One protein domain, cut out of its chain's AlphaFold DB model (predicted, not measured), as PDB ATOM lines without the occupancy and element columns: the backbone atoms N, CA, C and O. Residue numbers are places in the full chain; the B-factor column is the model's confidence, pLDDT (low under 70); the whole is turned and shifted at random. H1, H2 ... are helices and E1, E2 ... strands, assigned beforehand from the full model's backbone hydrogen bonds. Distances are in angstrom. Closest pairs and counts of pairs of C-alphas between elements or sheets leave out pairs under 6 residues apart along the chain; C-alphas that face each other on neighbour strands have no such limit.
ATOM      1  N   GLY A 382     -46.508  -2.672  -3.972       89.94
ATOM      2  CA  GLY A 382     -45.539  -3.713  -4.333       89.94
ATOM      3  C   GLY A 382     -45.438  -4.046  -5.822       89.94
ATOM      4  O   GLY A 382     -46.404  -3.914  -6.575       89.94
ATOM      5  N   LEU A 383     -44.251  -4.497  -6.237       91.12
ATOM      6  CA  LEU A 383     -44.015  -5.176  -7.513       91.12
ATOM      7  C   LEU A 383     -44.589  -6.600  -7.489       91.12
ATOM      8  O   LEU A 383     -44.391  -7.338  -6.519       91.12
ATOM      9  N   GLU A 384     -45.241  -6.986  -8.584       88.94
ATOM     10  CA  GLU A 384     -45.736  -8.341  -8.833       88.94
ATOM     11  C   GLU A 384     -44.600  -9.249  -9.326       88.94
ATOM     12  O   GLU A 384     -44.121  -9.079 -10.447       88.94
ATOM     13  N   MET A 385     -44.166 -10.215  -8.511       86.25
ATOM     14  CA  MET A 385     -43.122 -11.184  -8.876       86.25
ATOM     15  C   MET A 385     -43.397 -12.548  -8.233       86.25
ATOM     16  O   MET A 385     -43.767 -12.617  -7.059       86.25
ATOM     17  N   THR A 386     -43.193 -13.631  -8.982       79.19
ATOM     18  CA  THR A 386     -43.504 -15.008  -8.558       79.19
ATOM     19  C   THR A 386     -42.499 -15.587  -7.562       79.19
ATOM     20  O   THR A 386     -42.891 -16.353  -6.681       79.19
ATOM     21  N   LYS A 387     -41.209 -15.234  -7.667       73.00
ATOM     22  CA  LYS A 387     -40.148 -15.730  -6.777       73.00
ATOM     23  C   LYS A 387     -39.771 -14.635  -5.766       73.00
ATOM     24  O   LYS A 387     -39.015 -13.717  -6.078       73.00
ATOM     25  N   VAL A 388     -40.269 -14.759  -4.535       69.75
ATOM     26  CA  VAL A 388     -39.816 -13.971  -3.373       69.75
ATOM     27  C   VAL A 388     -38.963 -14.863  -2.472       69.75
ATOM     28  O   VAL A 388     -39.345 -15.993  -2.169       69.75
ATOM     29  N   LYS A 389     -37.794 -14.375  -2.052       63.84
ATOM     30  CA  LYS A 389     -36.920 -15.022  -1.065       63.84
ATOM     31  C   LYS A 389     -36.572 -14.047   0.053       63.84
ATOM     32  O   LYS A 389     -36.289 -12.878  -0.195       63.84
ATOM     33  N   TYR A 390     -36.516 -14.564   1.273       55.97
ATOM     34  CA  TYR A 390     -36.090 -13.814   2.448       55.97
ATOM     35  C   TYR A 390     -34.623 -14.136   2.764       55.97
ATOM     36  O   TYR A 390     -34.247 -15.303   2.898       55.97
ATOM     37  N   ARG A 391     -33.781 -13.101   2.852       51.94
ATOM     38  CA  ARG A 391     -32.446 -13.145   3.474       51.94
ATOM     39  C   ARG A 391     -32.399 -12.020   4.514       51.94
ATOM     40  O   ARG A 391     -33.024 -10.981   4.324       51.94
ATOM     41  N   THR A 392     -31.683 -12.218   5.617       47.88
ATOM     42  CA  THR A 392     -31.600 -11.238   6.716       47.88
ATOM     43  C   THR A 392     -31.179  -9.857   6.192       47.88
ATOM     44  O   THR A 392     -30.132  -9.748   5.554       47.88
ATOM     45  N   GLY A 393     -31.983  -8.816   6.436       55.31
ATOM     46  CA  GLY A 393     -31.750  -7.454   5.944       55.31
ATOM     47  C   GLY A 393     -32.405  -7.090   4.604       55.31
ATOM     48  O   GLY A 393     -32.419  -5.905   4.272       55.31
ATOM     49  N   MET A 394     -32.916  -8.042   3.802       53.81
ATOM     50  CA  MET A 394     -33.501  -7.747   2.478       53.81
ATOM     51  C   MET A 394     -34.594  -8.731   2.019       53.81
ATOM     52  O   MET A 394     -34.403  -9.948   1.990       53.81
ATOM     53  N   THR A 395     -35.692  -8.187   1.482       62.38
ATOM     54  CA  THR A 395     -36.566  -8.940   0.564       62.38
ATOM     55  C   THR A 395     -35.885  -9.070  -0.798       62.38
ATOM     56  O   THR A 395     -35.573  -8.060  -1.429       62.38
ATOM     57  N   LEU A 396     -35.708 -10.294  -1.292       73.12
ATOM     58  CA  LEU A 396     -35.281 -10.561  -2.664       73.12
ATOM     59  C   LEU A 396     -36.501 -10.931  -3.516       73.12
ATOM     60  O   LEU A 396     -36.946 -12.078  -3.496       73.12
ATOM     61  N   LYS A 397     -37.039  -9.967  -4.272       81.81
ATOM     62  CA  LYS A 397     -38.050 -10.223  -5.309       81.81
ATOM     63  C   LYS A 397     -37.377 -10.416  -6.666       81.81
ATOM     64  O   LYS A 397     -36.468  -9.666  -7.024       81.81
ATOM     65  N   GLN A 398     -37.801 -11.412  -7.431       84.06
ATOM     66  CA  GLN A 398     -37.217 -11.709  -8.737       84.06
ATOM     67  C   GLN A 398     -38.166 -12.528  -9.618       84.06
ATOM     68  O   GLN A 398     -39.035 -13.237  -9.114       84.06
ATOM     69  N   ASP A 399     -37.988 -12.465 -10.938       86.56
ATOM     70  CA  ASP A 399     -38.775 -13.262 -11.882       86.56
ATOM     71  C   ASP A 399     -38.049 -13.527 -13.212       86.56
ATOM     72  O   ASP A 399     -37.069 -12.855 -13.543       86.56
ATOM     73  N   ALA A 400     -38.545 -14.499 -13.979       88.25
ATOM     74  CA  ALA A 400     -38.111 -14.809 -15.338       88.25
ATOM     75  C   ALA A 400     -39.228 -14.449 -16.333       88.25
ATOM     76  O   ALA A 400     -40.184 -15.201 -16.514       88.25
ATOM     77  N   VAL A 401     -39.098 -13.299 -16.996       91.06
ATOM     78  CA  VAL A 401     -40.111 -12.756 -17.914       91.06
ATOM     79  C   VAL A 401     -39.769 -13.030 -19.373       91.06
ATOM     80  O   VAL A 401     -38.620 -12.919 -19.799       91.06
ATOM     81  N   GLY A 402     -40.781 -13.358 -20.173       92.25
ATOM     82  CA  GLY A 402     -40.642 -13.377 -21.625       92.25
ATOM     83  C   GLY A 402     -40.511 -11.956 -22.182       92.25
ATOM     84  O   GLY A 402     -41.268 -11.072 -21.779       92.25
ATOM     85  N   SER A 403     -39.591 -11.739 -23.123       95.25
ATOM     86  CA  SER A 403     -39.412 -10.460 -23.818       95.25
ATOM     87  C   SER A 403     -39.564 -10.614 -25.333       95.25
ATOM     88  O   SER A 403     -38.851 -11.385 -25.970       95.25
ATOM     89  N   THR A 404     -40.488  -9.860 -25.932       97.25
ATOM     90  CA  THR A 404     -40.638  -9.825 -27.394       97.25
ATOM     91  C   THR A 404     -39.541  -8.946 -27.982       97.25
ATOM     92  O   THR A 404     -39.404  -7.787 -27.582       97.25
ATOM     93  N   VAL A 405     -38.765  -9.463 -28.929       96.38
ATOM     94  CA  VAL A 405     -37.676  -8.733 -29.587       96.38
ATOM     95  C   VAL A 405     -38.097  -8.296 -30.984       96.38
ATOM     96  O   VAL A 405     -38.595  -9.089 -31.783       96.38
ATOM     97  N   LYS A 406     -37.851  -7.022 -31.291       94.69
ATOM     98  CA  LYS A 406     -37.983  -6.451 -32.633       94.69
ATOM     99  C   LYS A 406     -36.871  -5.440 -32.875       94.69
ATOM    100  O   LYS A 406     -36.598  -4.621 -32.003       94.69
ATOM    101  N   ASP A 407     -36.231  -5.495 -34.042       91.56
ATOM    102  CA  ASP A 407     -35.125  -4.599 -34.415       91.56
ATOM    103  C   ASP A 407     -34.049  -4.528 -33.297       91.56
ATOM    104  O   ASP A 407     -33.708  -3.455 -32.781       91.56
ATOM    105  N   GLU A 408     -33.605  -5.714 -32.850       90.81
ATOM    106  CA  GLU A 408     -32.658  -5.969 -31.738       90.81
ATOM    107  C   GLU A 408     -33.108  -5.412 -30.365       90.81
ATOM    108  O   GLU A 408     -32.326  -5.305 -29.417       90.81
ATOM    109  N   THR A 409     -34.365  -4.982 -30.253       95.06
ATOM    110  CA  THR A 409     -34.911  -4.261 -29.097       95.06
ATOM    111  C   THR A 409     -35.931  -5.141 -28.383       95.06
ATOM    112  O   THR A 409     -37.004  -5.427 -28.913       95.06
ATOM    113  N   ALA A 410     -35.587  -5.581 -27.177       96.44
ATOM    114  CA  ALA A 410     -36.437  -6.381 -26.310       96.44
ATOM    115  C   ALA A 410     -37.468  -5.501 -25.589       96.44
ATOM    116  O   ALA A 410     -37.120  -4.465 -25.021       96.44
ATOM    117  N   THR A 411     -38.727  -5.940 -25.571       97.44
ATOM    118  CA  THR A 411     -39.831  -5.319 -24.824       97.44
ATOM    119  C   THR A 411     -40.439  -6.329 -23.858       97.44
ATOM    120  O   THR A 411     -40.756  -7.453 -24.244       97.44
ATOM    121  N   PHE A 412     -40.601  -5.934 -22.598       96.56
ATOM    122  CA  PHE A 412     -41.204  -6.740 -21.531       96.56
ATOM    123  C   PHE A 412     -41.853  -5.823 -20.488       96.56
ATOM    124  O   PHE A 412     -41.706  -4.602 -20.547       96.56
ATOM    125  N   SER A 413     -42.590  -6.382 -19.529       96.94
ATOM    126  CA  SER A 413     -43.214  -5.584 -18.471       96.94
ATOM    127  C   SER A 413     -43.339  -6.326 -17.150       96.94
ATOM    128  O   SER A 413     -43.483  -7.545 -17.136       96.94
ATOM    129  N   VAL A 414     -43.377  -5.561 -16.063       95.56
ATOM    130  CA  VAL A 414     -43.845  -6.003 -14.743       95.56
ATOM    131  C   VAL A 414     -44.986  -5.092 -14.294       95.56
ATOM    132  O   VAL A 414     -45.011  -3.913 -14.653       95.56
ATOM    133  N   ASP A 415     -45.933  -5.615 -13.525       94.62
ATOM    134  CA  ASP A 415     -46.974  -4.792 -12.917       94.62
ATOM    135  C   ASP A 415     -46.575  -4.364 -11.496       94.62
ATOM    136  O   ASP A 415     -45.898  -5.078 -10.754       94.62
ATOM    137  N   PHE A 416     -47.046  -3.186 -11.106       94.62
ATOM    138  CA  PHE A 416     -46.990  -2.649  -9.756       94.62
ATOM    139  C   PHE A 416     -48.411  -2.393  -9.259       94.62
ATOM    140  O   PHE A 416     -49.237  -1.820  -9.975       94.62
ATOM    141  N   TYR A 417     -48.677  -2.764  -8.014       93.56
ATOM    142  CA  TYR A 417     -49.998  -2.692  -7.401       93.56
ATOM    143  C   TYR A 417     -49.949  -1.950  -6.062       93.56
ATOM    144  O   TYR A 417     -48.931  -1.954  -5.369       93.56
ATOM    145  N   SER A 418     -51.048  -1.281  -5.701       93.50
ATOM    146  CA  SER A 418     -51.097  -0.395  -4.532       93.50
ATOM    147  C   SER A 418     -52.505  -0.262  -3.951       93.50
ATOM    148  O   SER A 418     -53.487  -0.279  -4.694       93.50
ATOM    149  N   GLU A 419     -52.617  -0.084  -2.634       93.56
ATOM    150  CA  GLU A 419     -53.858   0.348  -1.970       93.56
ATOM    151  C   GLU A 419     -54.190   1.830  -2.206       93.56
ATOM    152  O   GLU A 419     -55.324   2.248  -1.958       93.56
ATOM    153  N   ALA A 420     -53.212   2.633  -2.625       95.56
ATOM    154  CA  ALA A 420     -53.352   4.076  -2.765       95.56
ATOM    155  C   ALA A 420     -54.217   4.468  -3.967       95.56
ATOM    156  O   ALA A 420     -54.413   3.698  -4.910       95.56
ATOM    157  N   SER A 421     -54.707   5.703  -3.957       95.50
ATOM    158  CA  SER A 421     -55.389   6.311  -5.095       95.50
ATOM    159  C   SER A 421     -54.420   6.650  -6.232       95.50
ATOM    160  O   SER A 421     -53.224   6.870  -6.023       95.50
ATOM    161  N   ASP A 422     -54.943   6.772  -7.455       96.25
ATOM    162  CA  ASP A 422     -54.145   7.208  -8.607       96.25
ATOM    163  C   ASP A 422     -53.507   8.596  -8.382       96.25
ATOM    164  O   ASP A 422     -52.383   8.830  -8.820       96.25
ATOM    165  N   GLU A 423     -54.191   9.508  -7.673       95.69
ATOM    166  CA  GLU A 423     -53.680  10.859  -7.364       95.69
ATOM    167  C   GLU A 423     -52.536  10.835  -6.332       95.69
ATOM    168  O   GLU A 423     -51.676  11.721  -6.352       95.69
ATOM    169  N   TRP A 424     -52.490   9.821  -5.463       97.06
ATOM    170  CA  TRP A 424     -51.378   9.597  -4.539       97.06
ATOM    171  C   TRP A 424     -50.178   8.965  -5.248       97.06
ATOM    172  O   TRP A 424     -49.066   9.484  -5.137       97.06
ATOM    173  N   ILE A 425     -50.398   7.908  -6.040       97.56
ATOM    174  CA  ILE A 425     -49.340   7.201  -6.785       97.56
ATOM    175  C   ILE A 425     -48.614   8.164  -7.725       97.56
ATOM    176  O   ILE A 425     -47.395   8.281  -7.646       97.56
ATOM    177  N   ASP A 426     -49.355   8.932  -8.529       96.12
ATOM    178  CA  ASP A 426     -48.802   9.905  -9.488       96.12
ATOM    179  C   ASP A 426     -48.050  11.084  -8.817       96.12
ATOM    180  O   ASP A 426     -47.474  11.933  -9.505       96.12
ATOM    181  N   LYS A 427     -48.074  11.169  -7.479       97.25
ATOM    182  CA  LYS A 427     -47.451  12.225  -6.668       97.25
ATOM    183  C   LYS A 427     -46.311  11.727  -5.772       97.25
ATOM    184  O   LYS A 427     -45.386  12.502  -5.537       97.25
ATOM    185  N   HIS A 428     -46.402  10.507  -5.246       97.19
ATOM    186  CA  HIS A 428     -45.483   9.955  -4.242       97.19
ATOM    187  C   HIS A 428     -44.607   8.812  -4.763       97.19
ATOM    188  O   HIS A 428     -43.519   8.607  -4.222       97.19
ATOM    189  N   ILE A 429     -45.053   8.079  -5.792       97.69
ATOM    190  CA  ILE A 429     -44.302   6.956  -6.359       97.69
ATOM    191  C   ILE A 429     -43.425   7.425  -7.520       97.69
ATOM    192  O   ILE A 429     -43.881   8.080  -8.458       97.69
ATOM    193  N   LYS A 430     -42.159   7.011  -7.488       97.88
ATOM    194  CA  LYS A 430     -41.212   7.126  -8.600       97.88
ATOM    195  C   LYS A 430     -40.658   5.742  -8.923       97.88
ATOM    196  O   LYS A 430     -40.256   5.006  -8.027       97.88
ATOM    197  N   PHE A 431     -40.594   5.415 -10.209       98.25
ATOM    198  CA  PHE A 431     -40.008   4.172 -10.701       98.25
ATOM    199  C   PHE A 431     -38.675   4.437 -11.403       98.25
ATOM    200  O   PHE A 431     -38.523   5.443 -12.099       98.25
ATOM    201  N   GLU A 432     -37.731   3.514 -11.257       97.94
ATOM    202  CA  GLU A 432     -36.484   3.468 -12.022       97.94
ATOM    203  C   GLU A 432     -36.215   2.039 -12.509       97.94
ATOM    204  O   GLU A 432     -36.678   1.068 -11.909       97.94
ATOM    205  N   VAL A 433     -35.425   1.915 -13.577       97.75
ATOM    206  CA  VAL A 433     -34.885   0.643 -14.066       97.75
ATOM    207  C   VAL A 433     -33.387   0.798 -14.318       97.75
ATOM    208  O   VAL A 433     -32.941   1.845 -14.787       97.75
ATOM    209  N   GLU A 434     -32.614  -0.232 -13.999       95.69
ATOM    210  CA  GLU A 434     -31.169  -0.294 -14.232       95.69
ATOM    211  C   GLU A 434     -30.784  -1.660 -14.821       95.69
ATOM    212  O   GLU A 434     -31.318  -2.693 -14.415       95.69
ATOM    213  N   ASP A 435     -29.880  -1.666 -15.805       95.06
ATOM    214  CA  ASP A 435     -29.309  -2.901 -16.351       95.06
ATOM    215  C   ASP A 435     -28.258  -3.449 -15.384       95.06
ATOM    216  O   ASP A 435     -27.204  -2.848 -15.164       95.06
ATOM    217  N   VAL A 436     -28.564  -4.622 -14.845       93.12
ATOM    218  CA  VAL A 436     -27.710  -5.400 -13.949       93.12
ATOM    219  C   VAL A 436     -27.467  -6.793 -14.526       93.12
ATOM    220  O   VAL A 436     -27.362  -7.781 -13.807       93.12
ATOM    221  N   THR A 437     -27.373  -6.900 -15.851       92.25
ATOM    222  CA  THR A 437     -26.914  -8.131 -16.497       92.25
ATOM    223  C   THR A 437     -25.497  -8.450 -15.983       92.25
ATOM    224  O   THR A 437     -24.636  -7.566 -16.075       92.25
ATOM    225  N   PRO A 438     -25.225  -9.643 -15.410       90.31
ATOM    226  CA  PRO A 438     -23.926  -9.918 -14.791       90.31
ATOM    227  C   PRO A 438     -22.769  -9.861 -15.798       90.31
ATOM    228  O   PRO A 438     -22.964 -10.064 -17.000       90.31
ATOM    229  N   ALA A 439     -21.557  -9.578 -15.317       89.06
ATOM    230  CA  ALA A 439     -20.414  -9.266 -16.175       89.06
ATOM    231  C   ALA A 439     -20.012 -10.419 -17.114       89.06
ATOM    232  O   ALA A 439     -19.674 -10.154 -18.268       89.06
ATOM    233  N   GLY A 440     -20.114 -11.679 -16.675       86.38
ATOM    234  CA  GLY A 440     -19.874 -12.849 -17.529       86.38
ATOM    235  C   GLY A 440     -20.828 -12.900 -18.726       86.38
ATOM    236  O   GLY A 440     -20.390 -12.989 -19.872       86.38
ATOM    237  N   TYR A 441     -22.128 -12.723 -18.468       89.06
ATOM    238  CA  TYR A 441     -23.157 -12.652 -19.505       89.06
ATOM    239  C   TYR A 441     -22.943 -11.459 -20.453       89.06
ATOM    240  O   TYR A 441     -22.985 -11.636 -21.668       89.06
ATOM    241  N   LYS A 442     -22.633 -10.260 -19.931       89.81
ATOM    242  CA  LYS A 442     -22.355  -9.074 -20.768       89.81
ATOM    243  C   LYS A 442     -21.222  -9.316 -21.767       89.81
ATOM    244  O   LYS A 442     -21.401  -9.023 -22.946       89.81
ATOM    245  N   ARG A 443     -20.108  -9.920 -21.332       89.81
ATOM    246  CA  ARG A 443     -18.984 -10.264 -22.225       89.81
ATOM    247  C   ARG A 443     -19.392 -11.236 -23.333       89.81
ATOM    248  O   ARG A 443     -18.962 -11.058 -24.466       89.81
ATOM    249  N   ALA A 444     -20.236 -12.223 -23.030       89.06
ATOM    250  CA  ALA A 444     -20.746 -13.171 -24.021       89.06
ATOM    251  C   ALA A 444     -21.653 -12.501 -25.070       89.06
ATOM    252  O   ALA A 444     -21.578 -12.817 -26.258       89.06
ATOM    253  N   PHE A 445     -22.482 -11.539 -24.658       91.75
ATOM    254  CA  PHE A 445     -23.348 -10.787 -25.571       91.75
ATOM    255  C   PHE A 445     -22.546  -9.794 -26.422       91.75
ATOM    256  O   PHE A 445     -22.782  -9.695 -27.625       91.75
ATOM    257  N   GLU A 446     -21.529  -9.144 -25.852       91.19
ATOM    258  CA  GLU A 446     -20.554  -8.329 -26.591       91.19
ATOM    259  C   GLU A 446     -19.750  -9.175 -27.599       91.19
ATOM    260  O   GLU A 446     -19.607  -8.787 -28.759       91.19
ATOM    261  N   PHE A 447     -19.299 -10.373 -27.208       91.50
ATOM    262  CA  PHE A 447     -18.676 -11.366 -28.096       91.50
ATOM    263  C   PHE A 447     -19.617 -11.770 -29.244       91.50
ATOM    264  O   PHE A 447     -19.170 -11.957 -30.379       91.50
ATOM    265  N   ALA A 448     -20.922 -11.852 -28.980       91.62
ATOM    266  CA  ALA A 448     -21.974 -12.133 -29.954       91.62
ATOM    267  C   ALA A 448     -22.473 -10.900 -30.742       91.62
ATOM    268  O   ALA A 448     -23.457 -11.017 -31.468       91.62
ATOM    269  N   ASP A 449     -21.826  -9.733 -30.630       91.44
ATOM    270  CA  ASP A 449     -22.261  -8.439 -31.199       91.44
ATOM    271  C   ASP A 449     -23.702  -8.016 -30.830       91.44
ATOM    272  O   ASP A 449     -24.313  -7.219 -31.543       91.44
ATOM    273  N   GLN A 450     -24.283  -8.556 -29.755       90.25
ATOM    274  CA  GLN A 450     -25.651  -8.225 -29.365       90.25
ATOM    275  C   GLN A 450     -25.760  -6.792 -28.847       90.25
ATOM    276  O   GLN A 450     -24.869  -6.229 -28.207       90.25
ATOM    277  N   LYS A 451     -26.926  -6.196 -29.088       88.88
ATOM    278  CA  LYS A 451     -27.236  -4.828 -28.691       88.88
ATOM    279  C   LYS A 451     -27.434  -4.734 -27.176       88.88
ATOM    280  O   LYS A 451     -28.516  -5.002 -26.667       88.88
ATOM    281  N   CYS A 452     -26.425  -4.262 -26.452       88.81
ATOM    282  CA  CYS A 452     -26.496  -3.984 -25.009       88.81
ATOM    283  C   CYS A 452     -26.996  -2.550 -24.709       88.81
ATOM    284  O   CYS A 452     -26.380  -1.800 -23.953       88.81
ATOM    285  N   THR A 453     -28.093  -2.115 -25.345       92.62
ATOM    286  CA  THR A 453     -28.657  -0.766 -25.109       92.62
ATOM    287  C   THR A 453     -29.371  -0.708 -23.759       92.62
ATOM    288  O   THR A 453     -30.298  -1.482 -23.527       92.62
ATOM    289  N   ALA A 454     -28.965   0.233 -22.900       94.50
ATOM    290  CA  ALA A 454     -29.501   0.403 -21.549       94.50
ATOM    291  C   ALA A 454     -31.042   0.565 -21.519       94.50
ATOM    292  O   ALA A 454     -31.610   1.184 -22.422       94.50
ATOM    293  N   PRO A 455     -31.719   0.037 -20.481       97.44
ATOM    294  CA  PRO A 455     -33.171  -0.024 -20.418       97.44
ATOM    295  C   PRO A 455     -33.824   1.353 -20.264       97.44
ATOM    296  O   PRO A 455     -33.386   2.202 -19.486       97.44
ATOM    297  N   VAL A 456     -34.938   1.535 -20.968       97.50
ATOM    298  CA  VAL A 456     -35.828   2.694 -20.898       97.50
ATOM    299  C   VAL A 456     -37.189   2.230 -20.388       97.50
ATOM    300  O   VAL A 456     -37.782   1.297 -20.931       97.50
ATOM    301  N   LEU A 457     -37.685   2.904 -19.348       98.12
ATOM    302  CA  LEU A 457     -38.961   2.616 -18.698       98.12
ATOM    303  C   LEU A 457     -40.071   3.561 -19.187       98.12
ATOM    304  O   LEU A 457     -39.922   4.783 -19.148       98.12
ATOM    305  N   SER A 458     -41.207   2.982 -19.560       98.12
ATOM    306  CA  SER A 458     -42.510   3.639 -19.669       98.12
ATOM    307  C   SER A 458     -43.422   3.141 -18.543       98.12
ATOM    308  O   SER A 458     -43.329   1.988 -18.121       98.12
ATOM    309  N   VAL A 459     -44.308   4.003 -18.044       98.12
ATOM    310  CA  VAL A 459     -45.236   3.672 -16.953       98.12
ATOM    311  C   VAL A 459     -46.655   4.007 -17.386       98.12
ATOM    312  O   VAL A 459     -46.972   5.162 -17.676       98.12
ATOM    313  N   GLU A 460     -47.510   2.994 -17.414       98.12
ATOM    314  CA  GLU A 460     -48.899   3.094 -17.855       98.12
ATOM    315  C   GLU A 460     -49.842   2.946 -16.655       98.12
ATOM    316  O   GLU A 460     -49.660   2.066 -15.813       98.12
ATOM    317  N   ASN A 461     -50.864   3.801 -16.559       96.81
ATOM    318  CA  ASN A 461     -51.957   3.594 -15.610       96.81
ATOM    319  C   ASN A 461     -52.929   2.569 -16.204       96.81
ATOM    320  O   ASN A 461     -53.561   2.844 -17.221       96.81
ATOM    321  N   ILE A 462     -53.020   1.416 -15.538       94.75
ATOM    322  CA  ILE A 462     -53.902   0.293 -15.883       94.75
ATOM    323  C   ILE A 462     -54.944   0.029 -14.781       94.75
ATOM    324  O   ILE A 462     -55.558  -1.032 -14.762       94.75
ATOM    325  N   THR A 463     -55.146   0.965 -13.840       91.94
ATOM    326  CA  THR A 463     -56.071   0.819 -12.698       91.94
ATOM    327  C   THR A 463     -57.480   0.422 -13.145       91.94
ATOM    328  O   THR A 463     -58.121  -0.400 -12.497       91.94
ATOM    329  N   LYS A 464     -57.971   0.972 -14.264       88.31
ATOM    330  CA  LYS A 464     -59.310   0.657 -14.778       88.31
ATOM    331  C   LYS A 464     -59.378  -0.777 -15.308       88.31
ATOM    332  O   LYS A 464     -60.283  -1.513 -14.935       88.31
ATOM    333  N   GLU A 465     -58.437  -1.152 -16.163       88.56
ATOM    334  CA  GLU A 465     -58.341  -2.470 -16.795       88.56
ATOM    335  C   GLU A 465     -58.166  -3.553 -15.719       88.56
ATOM    336  O   GLU A 465     -58.929  -4.510 -15.673       88.56
ATOM    337  N   PHE A 466     -57.281  -3.319 -14.746       86.56
ATOM    338  CA  PHE A 466     -57.114  -4.158 -13.557       86.56
ATOM    339  C   PHE A 466     -58.426  -4.374 -12.774       86.56
ATOM    340  O   PHE A 466     -58.736  -5.508 -12.392       86.56
ATOM    341  N   CYS A 467     -59.217  -3.320 -12.542       79.81
ATOM    342  CA  CYS A 467     -60.513  -3.433 -11.865       79.81
ATOM    343  C   CYS A 467     -61.599  -4.135 -12.706       79.81
ATOM    344  O   CYS A 467     -62.577  -4.602 -12.127       79.81
ATOM    345  N   GLU A 468     -61.448  -4.204 -14.033       77.75
ATOM    346  CA  GLU A 468     -62.383  -4.863 -14.960       77.75
ATOM    347  C   GLU A 468     -61.999  -6.328 -15.279       77.75
ATOM    348  O   GLU A 468     -62.889  -7.123 -15.567       77.75
ATOM    349  N   GLU A 469     -60.712  -6.697 -15.217       71.75
ATOM    350  CA  GLU A 469     -60.199  -8.031 -15.601       71.75
ATOM    351  C   GLU A 469     -59.963  -9.002 -14.430       71.75
ATOM    352  O   GLU A 469     -60.047 -10.218 -14.604       71.75
ATOM    353  N   SER A 470     -59.629  -8.494 -13.240       60.03
ATOM    354  CA  SER A 470     -59.387  -9.338 -12.058       60.03
ATOM    355  C   SER A 470     -60.698  -9.860 -11.444       60.03
ATOM    356  O   SER A 470     -61.789  -9.548 -11.917       60.03
ATOM    357  N   VAL A 471     -60.632 -10.616 -10.335       59.69
ATOM    358  CA  VAL A 471     -61.821 -10.912  -9.498       59.69
ATOM    359  C   VAL A 471     -62.215  -9.639  -8.731       59.69
ATOM    360  O   VAL A 471     -62.023  -9.513  -7.520       59.69
ATOM    361  N   TYR A 472     -62.683  -8.658  -9.501       54.22
ATOM    362  CA  TYR A 472     -63.068  -7.300  -9.143       54.22
ATOM    363  C   TYR A 472     -62.150  -6.632  -8.111       54.22
ATOM    364  O   TYR A 472     -62.540  -6.362  -6.972       54.22
ATOM    365  N   GLY A 473     -60.899  -6.410  -8.511       53.94
ATOM    366  CA  GLY A 473     -59.866  -5.711  -7.745       53.94
ATOM    367  C   GLY A 473     -59.360  -6.442  -6.499       53.94
ATOM    368  O   GLY A 473     -58.551  -5.895  -5.757       53.94
ATOM    369  N   ARG A 474     -59.776  -7.688  -6.240       66.81
ATOM    370  CA  ARG A 474     -59.280  -8.475  -5.095       66.81
ATOM    371  C   ARG A 474     -57.956  -9.169  -5.412       66.81
ATOM    372  O   ARG A 474     -57.852 -10.390  -5.326       66.81
ATOM    373  N   LYS A 475     -56.945  -8.383  -5.786       79.06
ATOM    374  CA  LYS A 475     -55.571  -8.865  -5.935       79.06
ATOM    375  C   LYS A 475     -54.787  -8.603  -4.657       79.06
ATOM    376  O   LYS A 475     -54.581  -7.452  -4.277       79.06
ATOM    377  N   THR A 476     -54.373  -9.687  -4.010       81.00
ATOM    378  CA  THR A 476     -53.436  -9.658  -2.887       81.00
ATOM    379  C   THR A 476     -52.046  -9.317  -3.412       81.00
ATOM    380  O   THR A 476     -51.561  -9.991  -4.318       81.00
ATOM    381  N   VAL A 477     -51.413  -8.286  -2.857       74.81
ATOM    382  CA  VAL A 477     -50.051  -7.857  -3.207       74.81
ATOM    383  C   VAL A 477     -49.112  -8.207  -2.063       74.81
ATOM    384  O   VAL A 477     -49.420  -7.901  -0.911       74.81
ATOM    385  N   ASN A 478     -47.955  -8.788  -2.379       78.56
ATOM    386  CA  ASN A 478     -46.877  -8.993  -1.414       78.56
ATOM    387  C   ASN A 478     -46.099  -7.681  -1.242       78.56
ATOM    388  O   ASN A 478     -45.434  -7.210  -2.175       78.56
ATOM    389  N   LEU A 479     -46.182  -7.082  -0.053       78.25
ATOM    390  CA  LEU A 479     -45.442  -5.862   0.272       78.25
ATOM    391  C   LEU A 479     -43.926  -6.141   0.312       78.25
ATOM    392  O   LEU A 479     -43.510  -7.301   0.358       78.25
ATOM    393  N   PRO A 480     -43.064  -5.110   0.294       75.88
ATOM    394  CA  PRO A 480     -41.693  -5.263   0.760       75.88
ATOM    395  C   PRO A 480     -41.719  -5.743   2.211       75.88
ATOM    396  O   PRO A 480     -42.351  -5.123   3.072       75.88
ATOM    397  N   VAL A 481     -41.046  -6.855   2.487       59.72
ATOM    398  CA  VAL A 481     -40.969  -7.429   3.827       59.72
ATOM    399  C   VAL A 481     -39.798  -6.777   4.566       59.72
ATOM    400  O   VAL A 481     -38.630  -6.909   4.196       59.72
ATOM    401  N   SER A 482     -40.157  -6.014   5.598       55.88
ATOM    402  CA  SER A 482     -39.292  -5.612   6.716       55.88
ATOM    403  C   SER A 482     -38.722  -6.836   7.438       55.88
ATOM    404  O   SER A 482     -39.361  -7.877   7.390       55.88
ATOM    405  N   ASP A 483     -37.649  -6.696   8.218       49.81
ATOM    406  CA  ASP A 483     -36.956  -7.807   8.910       49.81
ATOM    407  C   ASP A 483     -37.797  -8.698   9.866       49.81
ATOM    408  O   ASP A 483     -37.289  -9.703  10.360       49.81
ATOM    409  N   ASP A 484     -39.071  -8.374  10.120       51.12
ATOM    410  CA  ASP A 484     -40.030  -9.243  10.817       51.12
ATOM    411  C   ASP A 484     -40.639 -10.296   9.862       51.12
ATOM    412  O   ASP A 484     -41.271  -9.934   8.869       51.12
ATOM    413  N   GLU A 485     -40.554 -11.586  10.213       51.19
ATOM    414  CA  GLU A 485     -40.904 -12.769   9.385       51.19
ATOM    415  C   GLU A 485     -42.399 -12.947   8.997       51.19
ATOM    416  O   GLU A 485     -42.839 -14.050   8.675       51.19
ATOM    417  N   SER A 486     -43.224 -11.898   9.032       55.69
ATOM    418  CA  SER A 486     -44.629 -11.954   8.603       55.69
ATOM    419  C   SER A 486     -44.793 -11.549   7.134       55.69
ATOM    420  O   SER A 486     -44.453 -10.416   6.785       55.69
ATOM    421  N   ASP A 487     -45.428 -12.393   6.313       61.62
ATOM    422  CA  ASP A 487     -45.881 -12.044   4.955       61.62
ATOM    423  C   ASP A 487     -46.941 -10.919   4.995       61.62
ATOM    424  O   ASP A 487     -48.153 -11.154   5.032       61.62
ATOM    425  N   LYS A 488     -46.488  -9.661   5.017       73.25
ATOM    426  CA  LYS A 488     -47.363  -8.481   4.989       73.25
ATOM    427  C   LYS A 488     -47.945  -8.335   3.581       73.25
ATOM    428  O   LYS A 488     -47.212  -8.164   2.606       73.25
ATOM    429  N   THR A 489     -49.271  -8.388   3.478       80.50
ATOM    430  CA  THR A 489     -50.005  -8.293   2.210       80.50
ATOM    431  C   THR A 489     -51.075  -7.204   2.253       80.50
ATOM    432  O   THR A 489     -51.565  -6.846   3.324       80.50
ATOM    433  N   CYS A 490     -51.441  -6.667   1.087       81.06
ATOM    434  CA  CYS A 490     -52.510  -5.673   0.944       81.06
ATOM    435  C   CYS A 490     -53.441  -5.999  -0.234       81.06
ATOM    436  O   CYS A 490     -53.136  -6.886  -1.032       81.06
ATOM    437  N   VAL A 491     -54.562  -5.280  -0.374       86.50
ATOM    438  CA  VAL A 491     -55.492  -5.458  -1.507       86.50
ATOM    439  C   VAL A 491     -55.344  -4.303  -2.493       86.50
ATOM    440  O   VAL A 491     -55.591  -3.150  -2.149       86.50
ATOM    441  N   ALA A 492     -54.947  -4.601  -3.727       90.62
ATOM    442  CA  ALA A 492     -54.693  -3.593  -4.752       90.62
ATOM    443  C   ALA A 492     -55.964  -2.823  -5.150       90.62
ATOM    444  O   ALA A 492     -56.906  -3.398  -5.689       90.62
ATOM    445  N   MET A 493     -55.969  -1.507  -4.942       92.19
ATOM    446  CA  MET A 493     -57.033  -0.578  -5.354       92.19
ATOM    447  C   MET A 493     -56.661   0.216  -6.621       92.19
ATOM    448  O   MET A 493     -57.549   0.767  -7.282       92.19
ATOM    449  N   SER A 494     -55.368   0.246  -6.962       93.50
ATOM    450  CA  SER A 494     -54.777   0.871  -8.154       93.50
ATOM    451  C   SER A 494     -53.629   0.025  -8.718       93.50
ATOM    452  O   SER A 494     -53.009  -0.757  -7.991       93.50
ATOM    453  N   ALA A 495     -53.311   0.213 -10.004       94.75
ATOM    454  CA  ALA A 495     -52.272  -0.540 -10.709       94.75
ATOM    455  C   ALA A 495     -51.483   0.314 -11.724       94.75
ATOM    456  O   ALA A 495     -52.009   1.237 -12.358       94.75
ATOM    457  N   ARG A 496     -50.200  -0.005 -11.909       97.31
ATOM    458  CA  ARG A 496     -49.312   0.568 -12.935       97.31
ATOM    459  C   ARG A 496     -48.613  -0.559 -13.687       97.31
ATOM    460  O   ARG A 496     -48.114  -1.481 -13.054       97.31
ATOM    461  N   LYS A 497     -48.520  -0.459 -15.012       97.38
ATOM    462  CA  LYS A 497     -47.713  -1.366 -15.836       97.38
ATOM    463  C   LYS A 497     -46.395  -0.693 -16.179       97.38
ATOM    464  O   LYS A 497     -46.384   0.412 -16.724       97.38
ATOM    465  N   LEU A 498     -45.291  -1.338 -15.825       98.31
ATOM    466  CA  LEU A 498     -43.936  -0.860 -16.060       98.31
ATOM    467  C   LEU A 498     -43.431  -1.535 -17.334       98.31
ATOM    468  O   LEU A 498     -42.932  -2.658 -17.287       98.31
ATOM    469  N   VAL A 499     -43.607  -0.870 -18.476       98.19
ATOM    470  CA  VAL A 499     -43.161  -1.366 -19.785       98.19
ATOM    471  C   VAL A 499     -41.700  -0.973 -19.977       98.19
ATOM    472  O   VAL A 499     -41.363   0.209 -20.023       98.19
ATOM    473  N   ILE A 500     -40.828  -1.968 -20.081       98.38
ATOM    474  CA  ILE A 500     -39.382  -1.806 -20.200       98.38
ATOM    475  C   ILE A 500     -38.979  -2.163 -21.628       98.38
ATOM    476  O   ILE A 500     -39.345  -3.218 -22.149       98.38
ATOM    477  N   THR A 501     -38.206  -1.277 -22.248       97.62
ATOM    478  CA  THR A 501     -37.565  -1.510 -23.547       97.62
ATOM    479  C   THR A 501     -36.056  -1.452 -23.372       97.62
ATOM    480  O   THR A 501     -35.549  -0.526 -22.743       97.62
ATOM    481  N   ALA A 502     -35.329  -2.436 -23.887       96.94
ATOM    482  CA  ALA A 502     -33.872  -2.510 -23.806       96.94
ATOM    483  C   ALA A 502     -33.305  -3.114 -25.096       96.94
ATOM    484  O   ALA A 502     -34.053  -3.606 -25.940       96.94
ATOM    485  N   GLY A 503     -31.989  -3.095 -25.272       95.19
ATOM    486  CA  GLY A 503     -31.366  -3.950 -26.282       95.19
ATOM    487  C   GLY A 503     -31.392  -5.423 -25.848       95.19
ATOM    488  O   GLY A 503     -31.370  -5.710 -24.655       95.19
ATOM    489  N   GLU A 504     -31.444  -6.358 -26.797       91.06
ATOM    490  CA  GLU A 504     -31.568  -7.804 -26.527       91.06
ATOM    491  C   GLU A 504     -30.449  -8.422 -25.663       91.06
ATOM    492  O   GLU A 504     -30.677  -9.447 -25.020       91.06
ATOM    493  N   GLY A 505     -29.272  -7.785 -25.588       91.00
ATOM    494  CA  GLY A 505     -28.178  -8.183 -24.692       91.00
ATOM    495  C   GLY A 505     -28.375  -7.768 -23.224       91.00
ATOM    496  O   GLY A 505     -27.613  -8.188 -22.356       91.00
ATOM    497  N   VAL A 506     -29.392  -6.959 -22.903       93.12
ATOM    498  CA  VAL A 506     -29.774  -6.666 -21.512       93.12
ATOM    499  C   VAL A 506     -30.672  -7.793 -21.013       93.12
ATOM    500  O   VAL A 506     -31.863  -7.832 -21.319       93.12
ATOM    501  N   ARG A 507     -30.091  -8.722 -20.247       91.06
ATOM    502  CA  ARG A 507     -30.767  -9.943 -19.779       91.06
ATOM    503  C   ARG A 507     -31.225  -9.903 -18.331       91.06
ATOM    504  O   ARG A 507     -32.059 -10.731 -17.974       91.06
ATOM    505  N   VAL A 508     -30.736  -8.966 -17.513       92.62
ATOM    506  CA  VAL A 508     -31.300  -8.711 -16.177       92.62
ATOM    507  C   VAL A 508     -31.491  -7.217 -15.937       92.62
ATOM    508  O   VAL A 508     -30.533  -6.446 -15.913       92.62
ATOM    509  N   CYS A 509     -32.738  -6.815 -15.694       94.25
ATOM    510  CA  CYS A 509     -33.090  -5.466 -15.258       94.25
ATOM    511  C   CYS A 509     -33.502  -5.472 -13.787       94.25
ATOM    512  O   CYS A 509     -34.367  -6.252 -13.392       94.25
ATOM    513  N   LYS A 510     -32.955  -4.555 -12.988       93.56
ATOM    514  CA  LYS A 510     -33.443  -4.276 -11.634       93.56
ATOM    515  C   LYS A 510     -34.409  -3.101 -11.685       93.56
ATOM    516  O   LYS A 510     -34.059  -1.997 -12.097       93.56
ATOM    517  N   VAL A 511     -35.648  -3.366 -11.295       95.25
ATOM    518  CA  VAL A 511     -36.725  -2.384 -11.165       95.25
ATOM    519  C   VAL A 511     -36.740  -1.894  -9.727       95.25
ATOM    520  O   VAL A 511     -36.676  -2.698  -8.799       95.25
ATOM    521  N   LYS A 512     -36.817  -0.578  -9.534       94.19
ATOM    522  CA  LYS A 512     -36.785   0.070  -8.218       94.19
ATOM    523  C   LYS A 512     -38.008   0.962  -8.056       94.19
ATOM    524  O   LYS A 512     -38.294   1.784  -8.931       94.19
ATOM    525  N   VAL A 513     -38.700   0.828  -6.931       95.12
ATOM    526  CA  VAL A 513     -39.836   1.669  -6.540       95.12
ATOM    527  C   VAL A 513     -39.405   2.561  -5.386       95.12
ATOM    528  O   VAL A 513     -38.910   2.072  -4.370       95.12
ATOM    529  N   TYR A 514     -39.629   3.863  -5.525       94.62
ATOM    530  CA  TYR A 514     -39.363   4.858  -4.496       94.62
ATOM    531  C   TYR A 514     -40.674   5.487  -4.011       94.62
ATOM    532  O   TYR A 514     -41.518   5.838  -4.835       94.62
ATOM    533  N   VAL A 515     -40.807   5.678  -2.696       94.44
ATOM    534  CA  VAL A 515     -41.859   6.479  -2.044       94.44
ATOM    535  C   VAL A 515     -41.195   7.728  -1.466       94.44
ATOM    536  O   VAL A 515     -40.304   7.603  -0.626       94.44
ATOM    537  N   ASP A 516     -41.599   8.922  -1.910       95.31
ATOM    538  CA  ASP A 516     -41.018  10.211  -1.481       95.31
ATOM    539  C   ASP A 516     -39.467  10.196  -1.480       95.31
ATOM    540  O   ASP A 516     -38.807  10.455  -0.470       95.31
ATOM    541  N   ASP A 517     -38.895   9.824  -2.633       94.25
ATOM    542  CA  ASP A 517     -37.456   9.654  -2.915       94.25
ATOM    543  C   ASP A 517     -36.701   8.607  -2.056       94.25
ATOM    544  O   ASP A 517     -35.492   8.421  -2.233       94.25
ATOM    545  N   LYS A 518     -37.378   7.844  -1.188       92.19
ATOM    546  CA  LYS A 518     -36.797   6.693  -0.469       92.19
ATOM    547  C   LYS A 518     -37.060   5.396  -1.224       92.19
ATOM    548  O   LYS A 518     -38.196   5.154  -1.620       92.19
ATOM    549  N   LEU A 519     -36.043   4.545  -1.384       90.25
ATOM    550  CA  LEU A 519     -36.227   3.201  -1.940       90.25
ATOM    551  C   LEU A 519     -37.183   2.406  -1.036       90.25
ATOM    552  O   LEU A 519     -36.979   2.358   0.176       90.25
ATOM    553  N   TYR A 520     -38.221   1.827  -1.633       87.81
ATOM    554  CA  TYR A 520     -39.313   1.141  -0.942       87.81
ATOM    555  C   TYR A 520     -39.437  -0.321  -1.390       87.81
ATOM    556  O   TYR A 520     -39.543  -1.201  -0.544       87.81
ATOM    557  N   ASP A 521     -39.366  -0.596  -2.698       89.12
ATOM    558  CA  ASP A 521     -39.376  -1.958  -3.256       89.12
ATOM    559  C   ASP A 521     -38.311  -2.101  -4.352       89.12
ATOM    560  O   ASP A 521     -37.955  -1.117  -5.013       89.12
ATOM    561  N   ALA A 522     -37.814  -3.315  -4.573       89.69
ATOM    562  CA  ALA A 522     -36.875  -3.617  -5.651       89.69
ATOM    563  C   ALA A 522     -37.028  -5.063  -6.141       89.69
ATOM    564  O   ALA A 522     -37.249  -5.973  -5.344       89.69
ATOM    565  N   GLY A 523     -36.872  -5.276  -7.449       88.81
ATOM    566  CA  GLY A 523     -37.060  -6.586  -8.067       88.81
ATOM    567  C   GLY A 523     -36.200  -6.827  -9.307       88.81
ATOM    568  O   GLY A 523     -36.002  -5.915 -10.109       88.81
ATOM    569  N   TYR A 524     -35.705  -8.056  -9.479       90.62
ATOM    570  CA  TYR A 524     -34.837  -8.456 -10.599       90.62
ATOM    571  C   TYR A 524     -35.617  -9.227 -11.674       90.62
ATOM    572  O   TYR A 524     -36.140 -10.309 -11.413       90.62
ATOM    573  N   LEU A 525     -35.674  -8.693 -12.892       91.62
ATOM    574  CA  LEU A 525     -36.321  -9.305 -14.054       91.62
ATOM    575  C   LEU A 525     -35.268  -9.922 -14.976       91.62
ATOM    576  O   LEU A 525     -34.551  -9.186 -15.655       91.62
ATOM    577  N   ALA A 526     -35.191 -11.251 -15.017       91.06
ATOM    578  CA  ALA A 526     -34.389 -11.992 -15.989       91.06
ATOM    579  C   ALA A 526     -35.198 -12.219 -17.277       91.06
ATOM    580  O   ALA A 526     -36.330 -12.696 -17.210       91.06
ATOM    581  N   THR A 527     -34.653 -11.893 -18.452       91.81
ATOM    582  CA  THR A 527     -35.426 -11.899 -19.709       91.81
ATOM    583  C   THR A 527     -35.164 -13.126 -20.587       91.81
ATOM    584  O   THR A 527     -34.008 -13.465 -20.862       91.81
ATOM    585  N   ARG A 528     -36.237 -13.722 -21.120       91.50
ATOM    586  CA  ARG A 528     -36.230 -14.778 -22.150       91.50
ATOM    587  C   ARG A 528     -36.666 -14.196 -23.509       91.50
ATOM    588  O   ARG A 528     -37.870 -14.011 -23.697       91.50
ATOM    589  N   PRO A 529     -35.735 -13.887 -24.432       93.00
ATOM    590  CA  PRO A 529     -36.042 -13.221 -25.692       93.00
ATOM    591  C   PRO A 529     -36.658 -14.171 -26.724       93.00
ATOM    592  O   PRO A 529     -36.146 -15.268 -26.966       93.00
ATOM    593  N   TYR A 530     -37.725 -13.720 -27.376       94.94
ATOM    594  CA  TYR A 530     -38.375 -14.406 -28.495       94.94
ATOM    595  C   TYR A 530     -38.783 -13.424 -29.603       94.94
ATOM    596  O   TYR A 530     -38.979 -12.234 -29.348       94.94
ATOM    597  N   ASP A 531     -38.887 -13.907 -30.841       94.19
ATOM    598  CA  ASP A 531     -39.269 -13.102 -32.012       94.19
ATOM    599  C   ASP A 531     -40.782 -12.788 -32.071       94.19
ATOM    600  O   ASP A 531     -41.569 -13.244 -31.245       94.19
ATOM    601  N   GLU A 532     -41.237 -12.040 -33.082       90.88
ATOM    602  CA  GLU A 532     -42.670 -11.731 -33.250       90.88
ATOM    603  C   GLU A 532     -43.564 -12.957 -33.573       90.88
ATOM    604  O   GLU A 532     -44.786 -12.823 -33.621       90.88
ATOM    605  N   ASN A 533     -42.979 -14.154 -33.727       92.25
ATOM    606  CA  ASN A 533     -43.664 -15.436 -33.924       92.25
ATOM    607  C   ASN A 533     -43.643 -16.335 -32.667       92.25
ATOM    608  O   ASN A 533     -44.239 -17.413 -32.684       92.25
ATOM    609  N   GLY A 534     -42.970 -15.923 -31.584       90.06
ATOM    610  CA  GLY A 534     -42.817 -16.712 -30.356       90.06
ATOM    611  C   GLY A 534     -41.625 -17.681 -30.346       90.06
ATOM    612  O   GLY A 534     -41.505 -18.473 -29.412       90.06
ATOM    613  N   LYS A 535     -40.732 -17.641 -31.343       92.12
ATOM    614  CA  LYS A 535     -39.513 -18.463 -31.367       92.12
ATOM    615  C   LYS A 535     -38.446 -17.848 -30.457       92.12
ATOM    616  O   LYS A 535     -38.053 -16.702 -30.662       92.12
ATOM    617  N   TYR A 536     -37.925 -18.623 -29.503       91.69
ATOM    618  CA  TYR A 536     -36.794 -18.202 -28.669       91.69
ATOM    619  C   TYR A 536     -35.548 -17.880 -29.505       91.69
ATOM    620  O   TYR A 536     -35.175 -18.628 -30.413       91.69
TER     621      TYR A 536
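This is residues 382 to 536 of the 712 residues of an uncharacterized protein of Clostridium sp. AM27-31LB (UniProt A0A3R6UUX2). A small, flattened and nearly closed barrel is made by E2, E3, E8 and E5 on one part of its wall and E10, E9 and E4 on the other, with the edge strands E4 and E5 coming near each other at the seam. H1, H3 and the little E6 and E7 hairpin sit about one end, H2 lies off the other, and E1 lengthens the wall along the first part of E2. The 155 printed residues run E1 E2 E3 H1 E4 H2 E5 H3 E6 E7 E8 E9 E10, a mixed class of three named helices and ten named strands. The branched sheet of eight strands is mixed, with E2 and E10 its one parallel pair. The whole is compact, with a radius of gyration of the C-alphas of 16.3 A, and spans 45 by 38 by 26 A.

In the large sheet, E2 spans residues 394 to 406, 35.4 A, and E10 residues 518 to 530, 35.1 A. E3, residues 409 to 418, is 29.7 A long, and E8, residues 494 to 503, is 30.0 A. E9 is residues 508 to 515, E4 429 to 435, E5 456 to 461 and E1 387 to 391. E6, residues 476 to 478, and E7, residues 489 to 491, form a second sheet. H1 is residues 422 to 428, H2 439 to 447 and H3 463 to 469. C-alpha 387 is at (-40.148, -15.730, -6.777) and C-alpha 530 at (-38.375, -14.406, -28.495).

E2 bends by 50 degrees at residue 402; E1 and E3 lie on one side of it, E10 on the other side. E1, E2 and E3 form a meander, each strand the antiparallel neighbour of the one before; N 389 and O 396 are 2.8 A apart, N 411 and O 404 2.8 A. Within hydrogen-bond range are also N 401 and O 526 of parallel E2 and E10, 2.8 A, N 412 and O 500 of E3 and E8, 3.0 A, and N 458 and O 499 of E5 and E8, 2.8 A. N 511 and O 523 join the hairpin E9 and E10 at 2.8 A, and N 432 and O 512 of E4 and E9 are 3.0 A apart. The closest C-alphas of E4 and E5, Val 433 and Leu 457, are 6.5 A apart. H1 is on the sheet at a height of 7.5 A, only just over none of its strands, with 2 of its 7 C-alphas falling on E8. H3 is on it too; its closest C-alphas with E8 are Thr 463 and Ala 495, 4.5 A. H2 is not on the sheet. Every O i to N i+4 pair is within hydrogen-bond range in H2 and H3, and 2 of 3 in H1.

The C-alphas farthest apart, Phe 447 and Tyr 472, are 48.4 A apart. The printed part has no cut and no long link. Mean pLDDT of the printed part is 86.9, with residues 388 to 395, 470 to 474 and 481 to 487 under 70.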